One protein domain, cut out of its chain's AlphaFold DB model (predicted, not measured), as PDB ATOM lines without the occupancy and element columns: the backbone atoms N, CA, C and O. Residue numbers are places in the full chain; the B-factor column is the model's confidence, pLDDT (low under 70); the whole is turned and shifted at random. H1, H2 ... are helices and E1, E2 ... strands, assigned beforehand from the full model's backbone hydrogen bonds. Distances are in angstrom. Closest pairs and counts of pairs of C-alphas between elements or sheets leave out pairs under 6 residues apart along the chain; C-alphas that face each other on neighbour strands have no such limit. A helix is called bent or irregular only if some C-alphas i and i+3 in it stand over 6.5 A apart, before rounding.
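This is residues 33 to 80, 94 to 111 and 120 to 149 of the 530 residues of the protein "Phage portal protein" of Anaerolineales bacterium (UniProt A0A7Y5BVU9). Two long helices, H1 and H3, run opposite ways and lie side by side over part of their length, with a small ribbon of two strands, E1 and E2, beyond one end and a loop, residues 33 to 47, beyond the other. Helix H2 lies toward the ribbon's end, and its residues 94 to 103 stick out. The printed part has 96 residues, with three named helices and two named strands in the order H1, E1, H2, E2, H3; the sheet, E1 - E2, is antiparallel and the class is mostly helix. The whole is an extended rod of 71 by 30 by 24 A, with a radius of gyration of the C-alphas of 22.0 A.

Start with H1, residues 48 to 73, and then find H3, residues 131 to 149. They touch, H1 with residues 48 to 59 alone; the closest C-alphas, those of Val 55 and Ala 142, are 6.7 A apart. They run opposite ways at a shallow tilt of 22 degrees. Next look at E1, residues 78 to 80, and E2, residues 122 to 125, antiparallel neighbours at 168 degrees; N 79 and O 124 are within hydrogen-bond range at 3.0 A. H2, residues 94 to 105, is apart from H1 and H3. Every O i to N i+4 pair is within hydrogen-bond range in H2 and H3, and 19 of 22 in H1.

Find C-alpha 48 at (-34.898, 12.683, 110.488); from there H1 runs 36.4 A to C-alpha 73. It has a kink of 48 degrees near residue 55 and is irregular, with C-alphas 51 and 54 7.7 A apart. E1 spans 6.7 A, H2 17.0 A and E2 9.5 A. H3 runs 26.7 A, ending at C-alpha 149 at (-28.329, 10.458, 111.385).

The C-alphas farthest apart, those of His 33 and Gly 120, are 73.3 A apart. Residues 81 to 93 and 112 to 119 are not printed; the C-alpha gaps are 13.0 A from 80 to 94 and 23.6 A from 111 to 120. The links H1 to E1 and E2 to H3 are tight. Look for pLDDT under 70 at residues 72 to 77, 105 to 111 and 126 to 133.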
ATOM      1  N   HIS A  33     -52.631   7.373 111.895       88.31
ATOM      2  CA  HIS A  33     -51.618   8.416 112.019       88.31
ATOM      3  C   HIS A  33     -50.404   7.912 112.796       88.31
ATOM      4  O   HIS A  33     -50.393   7.935 114.025       88.31
ATOM      5  N   CYS A  34     -49.361   7.528 112.060       88.88
ATOM      6  CA  CYS A  34     -48.062   7.174 112.625       88.88
ATOM      7  C   CYS A  34     -47.151   8.400 112.702       88.88
ATOM      8  O   CYS A  34     -47.050   9.164 111.735       88.88
ATOM      9  N   ARG A  35     -46.457   8.592 113.828       85.81
ATOM     10  CA  ARG A  35     -45.562   9.744 114.010       85.81
ATOM     11  C   ARG A  35     -44.328   9.415 114.839       85.81
ATOM     12  O   ARG A  35     -44.423   8.843 115.916       85.81
ATOM     13  N   ALA A  36     -43.181   9.903 114.377       86.06
ATOM     14  CA  ALA A  36     -41.954   9.897 115.160       86.06
ATOM     15  C   ALA A  36     -42.025  10.893 116.333       86.06
ATOM     16  O   ALA A  36     -42.877  11.789 116.378       86.06
ATOM     17  N   TYR A  37     -41.086  10.774 117.269       87.06
ATOM     18  CA  TYR A  37     -40.959  11.708 118.383       87.06
ATOM     19  C   TYR A  37     -40.696  13.145 117.902       87.06
ATOM     20  O   TYR A  37     -39.895  13.385 116.998       87.06
ATOM     21  N   ASN A  38     -41.349  14.116 118.541       89.75
ATOM     22  CA  ASN A  38     -41.107  15.534 118.311       89.75
ATOM     23  C   ASN A  38     -41.226  16.320 119.630       89.75
ATOM     24  O   ASN A  38     -42.321  16.401 120.190       89.75
ATOM     25  N   PRO A  39     -40.128  16.913 120.136       89.25
ATOM     26  CA  PRO A  39     -40.162  17.681 121.379       89.25
ATOM     27  C   PRO A  39     -40.838  19.052 121.228       89.25
ATOM     28  O   PRO A  39     -41.256  19.639 122.223       89.25
ATOM     29  N   GLU A  40     -40.931  19.582 120.006       89.31
ATOM     30  CA  GLU A  40     -41.439  20.930 119.731       89.31
ATOM     31  C   GLU A  40     -42.919  20.935 119.344       89.31
ATOM     32  O   GLU A  40     -43.596  21.955 119.478       89.31
ATOM     33  N   ASN A  41     -43.435  19.802 118.862       86.75
ATOM     34  CA  ASN A  41     -44.807  19.699 118.394       86.75
ATOM     35  C   ASN A  41     -45.473  18.398 118.870       86.75
ATOM     36  O   ASN A  41     -45.086  17.315 118.437       86.75
ATOM     37  N   PRO A  42     -46.523  18.470 119.706       84.38
ATOM     38  CA  PRO A  42     -47.206  17.281 120.201       84.38
ATOM     39  C   PRO A  42     -48.136  16.633 119.170       84.38
ATOM     40  O   PRO A  42     -48.698  15.588 119.484       84.38
ATOM     41  N   ILE A  43     -48.310  17.222 117.983       85.81
ATOM     42  CA  ILE A  43     -49.221  16.758 116.927       85.81
ATOM     43  C   ILE A  43     -48.450  16.070 115.793       85.81
ATOM     44  O   ILE A  43     -48.853  14.999 115.354       85.81
ATOM     45  N   TYR A  44     -47.332  16.646 115.339       86.44
ATOM     46  CA  TYR A  44     -46.559  16.140 114.196       86.44
ATOM     47  C   TYR A  44     -45.235  15.513 114.621       86.44
ATOM     48  O   TYR A  44     -44.560  16.046 115.497       86.44
ATOM     49  N   GLY A  45     -44.816  14.444 113.942       88.38
ATOM     50  CA  GLY A  45     -43.468  13.894 114.102       88.38
ATOM     51  C   GLY A  45     -42.385  14.782 113.479       88.38
ATOM     52  O   GLY A  45     -42.659  15.553 112.557       88.38
ATOM     53  N   LEU A  46     -41.152  14.685 113.985       88.50
ATOM     54  CA  LEU A  46     -39.992  15.354 113.398       88.50
ATOM     55  C   LEU A  46     -39.317  14.406 112.403       88.50
ATOM     56  O   LEU A  46     -38.912  13.304 112.764       88.50
ATOM     57  N   ALA A  47     -39.186  14.823 111.144       86.62
ATOM     58  CA  ALA A  47     -38.498  14.021 110.137       86.62
ATOM     59  C   ALA A  47     -36.983  14.001 110.396       86.62
ATOM     60  O   ALA A  47     -36.375  15.055 110.582       86.62
ATOM     61  N   HIS A  48     -36.348  12.828 110.305       82.88
ATOM     62  CA  HIS A  48     -34.898  12.683 110.488       82.88
ATOM     63  C   HIS A  48     -34.081  13.625 109.583       82.88
ATOM     64  O   HIS A  48     -33.130  14.255 110.044       82.88
ATOM     65  N   PHE A  49     -34.495  13.824 108.326       84.81
ATOM     66  CA  PHE A  49     -33.825  14.729 107.377       84.81
ATOM     67  C   PHE A  49     -33.806  16.198 107.817       84.81
ATOM     68  O   PHE A  49     -32.915  16.948 107.422       84.81
ATOM     69  N   GLU A  50     -34.743  16.614 108.671       88.88
ATOM     70  CA  GLU A  50     -34.792  17.982 109.185       88.88
ATOM     71  C   GLU A  50     -33.592  18.291 110.096       88.88
ATOM     72  O   GLU A  50     -33.146  19.442 110.185       88.88
ATOM     73  N   THR A  51     -33.017  17.250 110.711       86.69
ATOM     74  CA  THR A  51     -31.768  17.332 111.483       86.69
ATOM     75  C   THR A  51     -30.539  17.491 110.581       86.69
ATOM     76  O   THR A  51     -29.590  18.179 110.952       86.69
ATOM     77  N   LEU A  52     -30.586  16.946 109.358       91.94
ATOM     78  CA  LEU A  52     -29.523  17.032 108.351       91.94
ATOM     79  C   LEU A  52     -29.596  18.286 107.473       91.94
ATOM     80  O   LEU A  52     -28.688  18.526 106.680       91.94
ATOM     81  N   ARG A  53     -30.652  19.098 107.588       92.25
ATOM     82  CA  ARG A  53     -30.952  20.202 106.659       92.25
ATOM     83  C   ARG A  53     -29.750  21.098 106.345       92.25
ATOM     84  O   ARG A  53     -29.561  21.477 105.196       92.25
ATOM     85  N   ARG A  54     -28.943  21.448 107.354       92.44
ATOM     86  CA  ARG A  54     -27.757  22.307 107.171       92.44
ATOM     87  C   ARG A  54     -26.635  21.603 106.408       92.44
ATOM     88  O   ARG A  54     -26.056  22.224 105.531       92.44
ATOM     89  N   VAL A  55     -26.384  20.329 106.709       91.62
ATOM     90  CA  VAL A  55     -25.373  19.506 106.026       91.62
ATOM     91  C   VAL A  55     -25.754  19.312 104.558       91.62
ATOM     92  O   VAL A  55     -24.929  19.488 103.670       91.62
ATOM     93  N   LEU A  56     -27.031  19.020 104.288       91.25
ATOM     94  CA  LEU A  56     -27.528  18.860 102.919       91.25
ATOM     95  C   LEU A  56     -27.491  20.174 102.131       91.25
ATOM     96  O   LEU A  56     -27.119  20.162 100.963       91.25
ATOM     97  N   ALA A  57     -27.842  21.298 102.763       92.69
ATOM     98  CA  ALA A  57     -27.746  22.614 102.134       92.69
ATOM     99  C   ALA A  57     -26.291  22.993 101.818       92.69
ATOM    100  O   ALA A  57     -26.017  23.531 100.753       92.69
ATOM    101  N   GLU A  58     -25.352  22.688 102.715       91.06
ATOM    102  CA  GLU A  58     -23.925  22.897 102.467       91.06
ATOM    103  C   GLU A  58     -23.422  22.048 101.291       91.06
ATOM    104  O   GLU A  58     -22.736  22.570 100.415       91.06
ATOM    105  N   GLU A  59     -23.796  20.767 101.223       91.50
ATOM    106  CA  GLU A  59     -23.426  19.891 100.106       91.50
ATOM    107  C   GLU A  59     -24.013  20.348  98.763       91.50
ATOM    108  O   GLU A  59     -23.321  20.259  97.742       91.50
ATOM    109  N   ASP A  60     -25.254  20.848  98.764       92.19
ATOM    110  CA  ASP A  60     -25.924  21.397  97.580       92.19
ATOM    111  C   ASP A  60     -25.218  22.662  97.078       92.19
ATOM    112  O   ASP A  60     -24.776  22.708  95.930       92.19
ATOM    113  N   GLU A  61     -24.986  23.638  97.960       90.19
ATOM    114  CA  GLU A  61     -24.268  24.875  97.631       90.19
ATOM    115  C   GLU A  61     -22.824  24.597  97.198       90.19
ATOM    116  O   GLU A  61     -22.323  25.167  96.226       90.19
ATOM    117  N   ALA A  62     -22.145  23.663  97.864       87.38
ATOM    118  CA  ALA A  62     -20.820  23.230  97.452       87.38
ATOM    119  C   ALA A  62     -20.873  22.529  96.079       87.38
ATOM    120  O   ALA A  62     -19.944  22.665  95.280       87.38
ATOM    121  N   GLY A  63     -21.943  21.787  95.782       86.88
ATOM    122  CA  GLY A  63     -22.236  21.197  94.476       86.88
ATOM    123  C   GLY A  63     -22.395  22.245  93.386       86.88
ATOM    124  O   GLY A  63     -21.675  22.182  92.387       86.88
ATOM    125  N   ALA A  64     -23.254  23.233  93.616       87.31
ATOM    126  CA  ALA A  64     -23.489  24.352  92.715       87.31
ATOM    127  C   ALA A  64     -22.210  25.170  92.482       87.31
ATOM    128  O   ALA A  64     -21.859  25.468  91.337       87.31
ATOM    129  N   TYR A  65     -21.449  25.461  93.545       83.44
ATOM    130  CA  TYR A  65     -20.144  26.112  93.436       83.44
ATOM    131  C   TYR A  65     -19.188  25.307  92.553       83.44
ATOM    132  O   TYR A  65     -18.514  25.887  91.708       83.44
ATOM    133  N   ARG A  66     -19.130  23.977  92.709       78.19
ATOM    134  CA  ARG A  66     -18.261  23.110  91.895       78.19
ATOM    135  C   ARG A  66     -18.703  23.032  90.452       78.19
ATOM    136  O   ARG A  66     -17.853  23.056  89.574       78.19
ATOM    137  N   GLU A  67     -19.997  22.900  90.198       81.31
ATOM    138  CA  GLU A  67     -20.520  22.903  88.839       81.31
ATOM    139  C   GLU A  67     -20.161  24.225  88.152       81.31
ATOM    140  O   GLU A  67     -19.553  24.215  87.081       81.31
ATOM    141  N   GLY A  68     -20.418  25.350  88.824       78.06
ATOM    142  CA  GLY A  68     -20.002  26.670  88.366       78.06
ATOM    143  C   GLY A  68     -18.487  26.781  88.199       78.06
ATOM    144  O   GLY A  68     -18.024  27.327  87.200       78.06
ATOM    145  N   PHE A  69     -17.698  26.230  89.124       74.50
ATOM    146  CA  PHE A  69     -16.246  26.181  89.012       74.50
ATOM    147  C   PHE A  69     -15.849  25.397  87.770       74.50
ATOM    148  O   PHE A  69     -15.247  25.994  86.906       74.50
ATOM    149  N   TRP A  70     -16.230  24.133  87.588       72.00
ATOM    150  CA  TRP A  70     -15.817  23.318  86.436       72.00
ATOM    151  C   TRP A  70     -16.303  23.855  85.088       72.00
ATOM    152  O   TRP A  70     -15.542  23.830  84.120       72.00
ATOM    153  N   GLN A  71     -17.517  24.412  85.024       70.19
ATOM    154  CA  GLN A  71     -18.007  25.123  83.836       70.19
ATOM    155  C   GLN A  71     -17.113  26.322  83.465       70.19
ATOM    156  O   GLN A  71     -17.048  26.710  82.296       70.19
ATOM    157  N   ASN A  72     -16.409  26.899  84.445       67.31
ATOM    158  CA  ASN A  72     -15.550  28.070  84.288       67.31
ATOM    159  C   ASN A  72     -14.039  27.795  84.455       67.31
ATOM    160  O   ASN A  72     -13.253  28.627  84.036       67.31
ATOM    161  N   ALA A  73     -13.606  26.665  85.019       54.56
ATOM    162  CA  ALA A  73     -12.235  26.386  85.469       54.56
ATOM    163  C   ALA A  73     -11.359  25.776  84.376       54.56
ATOM    164  O   ALA A  73     -10.137  25.861  84.439       54.56
ATOM    165  N   ALA A  74     -11.971  25.251  83.308       52.94
ATOM    166  CA  ALA A  74     -11.279  25.068  82.031       52.94
ATOM    167  C   ALA A  74     -10.857  26.416  81.397       52.94
ATOM    168  O   ALA A  74     -10.171  26.435  80.375       52.94
ATOM    169  N   ARG A  75     -11.264  27.547  81.994       59.84
ATOM    170  CA  ARG A  75     -10.844  28.902  81.641       59.84
ATOM    171  C   ARG A  75      -9.846  29.350  82.700       59.84
ATOM    172  O   ARG A  75     -10.085  29.211  83.895       59.84
ATOM    173  N   MET A  76      -8.708  29.861  82.248       59.94
ATOM    174  CA  MET A  76      -7.636  30.328  83.121       59.94
ATOM    175  C   MET A  76      -8.213  31.311  84.156       59.94
ATOM    176  O   MET A  76      -8.799  32.325  83.780       59.94
ATOM    177  N   THR A  77      -8.059  31.037  85.453       64.12
ATOM    178  CA  THR A  77      -8.389  31.993  86.518       64.12
ATOM    179  C   THR A  77      -7.241  32.967  86.717       64.12
ATOM    180  O   THR A  77      -6.107  32.582  87.011       64.12
ATOM    181  N   GLY A  78      -7.517  34.256  86.561       74.81
ATOM    182  CA  GLY A  78      -6.494  35.278  86.689       74.81
ATOM    183  C   GLY A  78      -7.017  36.673  86.419       74.81
ATOM    184  O   GLY A  78      -8.184  36.883  86.086       74.81
ATOM    185  N   ILE A  79      -6.135  37.635  86.642       79.25
ATOM    186  CA  ILE A  79      -6.430  39.058  86.527       79.25
ATOM    187  C   ILE A  79      -5.675  39.586  85.312       79.25
ATOM    188  O   ILE A  79      -4.474  39.345  85.170       79.25
ATOM    189  N   ILE A  80      -6.373  40.321  84.446       84.50
ATOM    190  CA  ILE A  80      -5.737  41.091  83.376       84.50
ATOM    191  C   ILE A  80      -5.358  42.450  83.947       84.50
ATOM    192  O   ILE A  80      -6.217  43.289  84.222       84.50
ATOM    193  N   ARG A  94     -14.469  49.137  75.882       85.75
ATOM    194  CA  ARG A  94     -14.528  48.243  77.042       85.75
ATOM    195  C   ARG A  94     -15.516  47.097  76.833       85.75
ATOM    196  O   ARG A  94     -15.182  45.954  77.128       85.75
ATOM    197  N   GLU A  95     -16.717  47.394  76.343       88.94
ATOM    198  CA  GLU A  95     -17.733  46.368  76.076       88.94
ATOM    199  C   GLU A  95     -17.287  45.384  74.993       88.94
ATOM    200  O   GLU A  95     -17.452  44.181  75.175       88.94
ATOM    201  N   ARG A  96     -16.659  45.873  73.912       86.56
ATOM    202  CA  ARG A  96     -16.078  45.003  72.877       86.56
ATOM    203  C   ARG A  96     -15.029  44.062  73.442       86.56
ATOM    204  O   ARG A  96     -15.152  42.862  73.253       86.56
ATOM    205  N   PHE A  97     -14.062  44.589  74.189       86.31
ATOM    206  CA  PHE A  97     -13.020  43.761  74.790       86.31
ATOM    207  C   PHE A  97     -13.606  42.667  75.690       86.31
ATOM    208  O   PHE A  97     -13.201  41.513  75.603       86.31
ATOM    209  N   LEU A  98     -14.586  43.007  76.535       84.25
ATOM    210  CA  LEU A  98     -15.246  42.027  77.401       84.25
ATOM    211  C   LEU A  98     -16.000  40.957  76.601       84.25
ATOM    212  O   LEU A  98     -15.958  39.789  76.981       84.25
ATOM    213  N   ALA A  99     -16.668  41.338  75.509       85.38
ATOM    214  CA  ALA A  99     -17.383  40.408  74.640       85.38
ATOM    215  C   ALA A  99     -16.426  39.483  73.871       85.38
ATOM    216  O   ALA A  99     -16.635  38.272  73.869       85.38
ATOM    217  N   ASP A 100     -15.358  40.033  73.289       83.12
ATOM    218  CA  ASP A 100     -14.338  39.280  72.552       83.12
ATOM    219  C   ASP A 100     -13.610  38.301  73.486       83.12
ATOM    220  O   ASP A 100     -13.429  37.125  73.159       83.12
ATOM    221  N   PHE A 101     -13.269  38.758  74.696       79.88
ATOM    222  CA  PHE A 101     -12.667  37.918  75.724       79.88
ATOM    223  C   PHE A 101     -13.638  36.819  76.173       79.88
ATOM    224  O   PHE A 101     -13.273  35.650  76.190       79.88
ATOM    225  N   ALA A 102     -14.903  37.143  76.460       78.62
ATOM    226  CA  ALA A 102     -15.904  36.138  76.820       78.62
ATOM    227  C   ALA A 102     -16.111  35.097  75.707       78.62
ATOM    228  O   ALA A 102     -16.207  33.905  75.999       78.62
ATOM    229  N   GLN A 103     -16.129  35.524  74.441       79.12
ATOM    230  CA  GLN A 103     -16.300  34.641  73.292       79.12
ATOM    231  C   GLN A 103     -15.121  33.676  73.137       79.12
ATOM    232  O   GLN A 103     -15.346  32.481  72.933       79.12
ATOM    233  N   MET A 104     -13.890  34.171  73.309       74.56
ATOM    234  CA  MET A 104     -12.655  33.385  73.213       74.56
ATOM    235  C   MET A 104     -12.583  32.251  74.246       74.56
ATOM    236  O   MET A 104     -11.947  31.238  73.983       74.56
ATOM    237  N   TYR A 105     -13.265  32.379  75.387       68.75
ATOM    238  CA  TYR A 105     -13.340  31.328  76.412       68.75
ATOM    239  C   TYR A 105     -14.694  30.592  76.451       68.75
ATOM    240  O   TYR A 105     -14.884  29.681  77.263       68.75
ATOM    241  N   SER A 106     -15.653  30.960  75.596       67.31
ATOM    242  CA  SER A 106     -16.968  30.312  75.509       67.31
ATOM    243  C   SER A 106     -16.958  29.146  74.515       67.31
ATOM    244  O   SER A 106     -16.418  29.278  73.425       67.31
ATOM    245  N   GLY A 107     -17.589  28.018  74.857       63.19
ATOM    246  CA  GLY A 107     -17.704  26.850  73.970       63.19
ATOM    247  C   GLY A 107     -16.546  25.847  74.073       63.19
ATOM    248  O   GLY A 107     -15.402  26.209  74.334       63.19
ATOM    249  N   GLN A 108     -16.862  24.562  73.880       64.44
ATOM    250  CA  GLN A 108     -15.913  23.445  74.006       64.44
ATOM    251  C   GLN A 108     -14.786  23.501  72.958       64.44
ATOM    252  O   GLN A 108     -13.654  23.129  73.258       64.44
ATOM    253  N   ASP A 109     -15.077  24.039  71.771       68.19
ATOM    254  CA  ASP A 109     -14.131  24.154  70.651       68.19
ATOM    255  C   ASP A 109     -13.004  25.173  70.894       68.19
ATOM    256  O   ASP A 109     -11.977  25.127  70.223       68.19
ATOM    257  N   ASN A 110     -13.170  26.074  71.866       66.38
ATOM    258  CA  ASN A 110     -12.187  27.110  72.190       66.38
ATOM    259  C   ASN A 110     -11.208  26.693  73.308       66.38
ATOM    260  O   ASN A 110     -10.392  27.493  73.769       66.38
ATOM    261  N   SER A 111     -11.256  25.430  73.746       62.38
ATOM    262  CA  SER A 111     -10.300  24.880  74.710       62.38
ATOM    263  C   SER A 111      -8.881  24.842  74.122       62.38
ATOM    264  O   SER A 111      -8.660  24.302  73.041       62.38
ATOM    265  N   GLY A 120       0.130  45.860  75.921       79.00
ATOM    266  CA  GLY A 120       1.031  45.485  77.016       79.00
ATOM    267  C   GLY A 120       0.326  44.964  78.273       79.00
ATOM    268  O   GLY A 120       0.950  44.917  79.335       79.00
ATOM    269  N   MET A 121      -0.951  44.582  78.168       86.94
ATOM    270  CA  MET A 121      -1.686  43.907  79.238       86.94
ATOM    271  C   MET A 121      -0.996  42.605  79.657       86.94
ATOM    272  O   MET A 121      -0.439  41.878  78.831       86.94
ATOM    273  N   LYS A 122      -1.044  42.301  80.956       84.25
ATOM    274  CA  LYS A 122      -0.428  41.100  81.530       84.25
ATOM    275  C   LYS A 122      -1.474  40.214  82.178       84.25
ATOM    276  O   LYS A 122      -2.324  40.694  82.923       84.25
ATOM    277  N   TRP A 123      -1.362  38.916  81.924       83.38
ATOM    278  CA  TRP A 123      -2.101  37.907  82.662       83.38
ATOM    279  C   TRP A 123      -1.375  37.588  83.964       83.38
ATOM    280  O   TRP A 123      -0.221  37.151  83.942       83.38
ATOM    281  N   LYS A 124      -2.051  37.784  85.093       81.62
ATOM    282  CA  LYS A 124      -1.588  37.313  86.392       81.62
ATOM    283  C   LYS A 124      -2.411  36.103  86.793       81.62
ATOM    284  O   LYS A 124      -3.581  36.229  87.152       81.62
ATOM    285  N   GLU A 125      -1.783  34.940  86.709       72.31
ATOM    286  CA  GLU A 125      -2.402  33.680  87.096       72.31
ATOM    287  C   GLU A 125      -2.679  33.666  88.602       72.31
ATOM    288  O   GLU A 125      -1.803  33.952  89.424       72.31
ATOM    289  N   MET A 126      -3.920  33.348  88.957       67.88
ATOM    290  CA  MET A 126      -4.324  33.102  90.335       67.88
ATOM    291  C   MET A 126      -4.305  31.589  90.539       67.88
ATOM    292  O   MET A 126      -5.247  30.892  90.172       67.88
ATOM    293  N   SER A 127      -3.209  31.077  91.099       59.97
ATOM    294  CA  SER A 127      -3.096  29.664  91.472       59.97
ATOM    295  C   SER A 127      -3.971  29.390  92.698       59.97
ATOM    296  O   SER A 127      -3.657  29.857  93.795       59.97
ATOM    297  N   PHE A 128      -5.018  28.584  92.536       58.22
ATOM    298  CA  PHE A 128      -5.749  27.987  93.651       58.22
ATOM    299  C   PHE A 128      -5.218  26.563  93.884       58.22
ATOM    300  O   PHE A 128      -5.573  25.642  93.159       58.22
ATOM    301  N   ASN A 129      -4.328  26.375  94.863       54.69
ATOM    302  CA  ASN A 129      -3.618  25.105  95.090       54.69
ATOM    303  C   ASN A 129      -3.980  24.446  96.439       54.69
ATOM    304  O   ASN A 129      -3.099  24.116  97.223       54.69
ATOM    305  N   ALA A 130      -5.266  24.295  96.768       51.12
ATOM    306  CA  ALA A 130      -5.634  23.630  98.031       51.12
ATOM    307  C   ALA A 130      -6.917  22.773  98.019       51.12
ATOM    308  O   ALA A 130      -7.212  22.148  99.030       51.12
ATOM    309  N   GLN A 131      -7.689  22.691  96.925       56.25
ATOM    310  CA  GLN A 131      -9.091  22.240  97.032       56.25
ATOM    311  C   GLN A 131      -9.349  20.734  96.938       56.25
ATOM    312  O   GLN A 131     -10.297  20.262  97.558       56.25
ATOM    313  N   GLU A 132      -8.576  19.959  96.173       57.09
ATOM    314  CA  GLU A 132      -9.046  18.612  95.795       57.09
ATOM    315  C   GLU A 132      -9.013  17.593  96.948       57.09
ATOM    316  O   GLU A 132      -9.934  16.785  97.077       57.09
ATOM    317  N   SER A 133      -8.002  17.659  97.822       54.00
ATOM    318  CA  SER A 133      -7.875  16.727  98.957       54.00
ATOM    319  C   SER A 133      -8.868  17.044 100.085       54.00
ATOM    320  O   SER A 133      -9.538  16.149 100.600       54.00
ATOM    321  N   GLU A 134      -9.035  18.327 100.422       70.38
ATOM    322  CA  GLU A 134      -9.989  18.774 101.447       70.38
ATOM    323  C   GLU A 134     -11.444  18.550 100.996       70.38
ATOM    324  O   GLU A 134     -12.294  18.129 101.784       70.38
ATOM    325  N   TYR A 135     -11.718  18.702  99.696       75.38
ATOM    326  CA  TYR A 135     -13.025  18.430  99.101       75.38
ATOM    327  C   TYR A 135     -13.452  16.964  99.234       75.38
ATOM    328  O   TYR A 135     -14.558  16.682  99.705       75.38
ATOM    329  N   LEU A 136     -12.591  16.023  98.834       79.56
ATOM    330  CA  LEU A 136     -12.896  14.596  98.959       79.56
ATOM    331  C   LEU A 136     -13.144  14.217 100.424       79.56
ATOM    332  O   LEU A 136     -14.061  13.444 100.701       79.56
ATOM    333  N   GLY A 137     -12.382  14.809 101.349       84.44
ATOM    334  CA  GLY A 137     -12.610  14.682 102.787       84.44
ATOM    335  C   GLY A 137     -14.000  15.163 103.213       84.44
ATOM    336  O   GLY A 137     -14.734  14.399 103.839       84.44
ATOM    337  N   SER A 138     -14.398  16.379 102.816       84.62
ATOM    338  CA  SER A 138     -15.711  16.953 103.170       84.62
ATOM    339  C   SER A 138     -16.883  16.080 102.710       84.62
ATOM    340  O   SER A 138     -17.764  15.762 103.505       84.62
ATOM    341  N   ARG A 139     -16.839  15.560 101.475       87.06
ATOM    342  CA  ARG A 139     -17.905  14.695 100.948       87.06
ATOM    343  C   ARG A 139     -17.961  13.335 101.612       87.06
ATOM    344  O   ARG A 139     -19.048  12.778 101.776       87.06
ATOM    345  N   LYS A 140     -16.800  12.773 101.965       88.88
ATOM    346  CA  LYS A 140     -16.742  11.535 102.748       88.88
ATOM    347  C   LYS A 140     -17.369  11.732 104.125       88.88
ATOM    348  O   LYS A 140     -18.128  10.872 104.558       88.88
ATOM    349  N   LEU A 141     -17.127  12.879 104.757       89.75
ATOM    350  CA  LEU A 141     -17.765  13.211 106.021       89.75
ATOM    351  C   LEU A 141     -19.281  13.377 105.839       89.75
ATOM    352  O   LEU A 141     -20.040  12.695 106.515       89.75
ATOM    353  N   ALA A 142     -19.740  14.168 104.867       90.81
ATOM    354  CA  ALA A 142     -21.167  14.422 104.654       90.81
ATOM    355  C   ALA A 142     -21.988  13.144 104.375       90.81
ATOM    356  O   ALA A 142     -23.085  12.975 104.922       90.81
ATOM    357  N   ARG A 143     -21.462  12.197 103.575       90.50
ATOM    358  CA  ARG A 143     -22.123  10.888 103.366       90.50
ATOM    359  C   ARG A 143     -22.199  10.072 104.668       90.50
ATOM    360  O   ARG A 143     -23.202   9.404 104.906       90.50
ATOM    361  N   GLU A 144     -21.166  10.134 105.512       91.81
ATOM    362  CA  GLU A 144     -21.096   9.403 106.782       91.81
ATOM    363  C   GLU A 144     -22.021  10.027 107.832       91.81
ATOM    364  O   GLU A 144     -22.730   9.303 108.528       91.81
ATOM    365  N   GLU A 145     -22.102  11.357 107.897       91.94
ATOM    366  CA  GLU A 145     -23.058  12.069 108.748       91.94
ATOM    367  C   GLU A 145     -24.505  11.777 108.349       91.94
ATOM    368  O   GLU A 145     -25.352  11.570 109.222       91.94
ATOM    369  N   SER A 146     -24.769  11.684 107.043       91.12
ATOM    370  CA  SER A 146     -26.085  11.322 106.516       91.12
ATOM    371  C   SER A 146     -26.504   9.927 106.984       91.12
ATOM    372  O   SER A 146     -27.575   9.773 107.572       91.12
ATOM    373  N   ALA A 147     -25.637   8.923 106.809       91.56
ATOM    374  CA  ALA A 147     -25.894   7.558 107.276       91.56
ATOM    375  C   ALA A 147     -26.041   7.485 108.807       91.56
ATOM    376  O   ALA A 147     -26.972   6.858 109.317       91.56
ATOM    377  N   ARG A 148     -25.176   8.198 109.543       89.12
ATOM    378  CA  ARG A 148     -25.185   8.260 111.011       89.12
ATOM    379  C   ARG A 148     -26.486   8.833 111.568       89.12
ATOM    380  O   ARG A 148     -26.959   8.335 112.583       89.12
ATOM    381  N   SER A 149     -27.063   9.853 110.931       88.94
ATOM    382  CA  SER A 149     -28.329  10.458 111.385       88.94
ATOM    383  C   SER A 149     -29.527   9.505 111.316       88.94
ATOM    384  O   SER A 149     -30.479   9.668 112.069       88.94
TER     385      SER A 149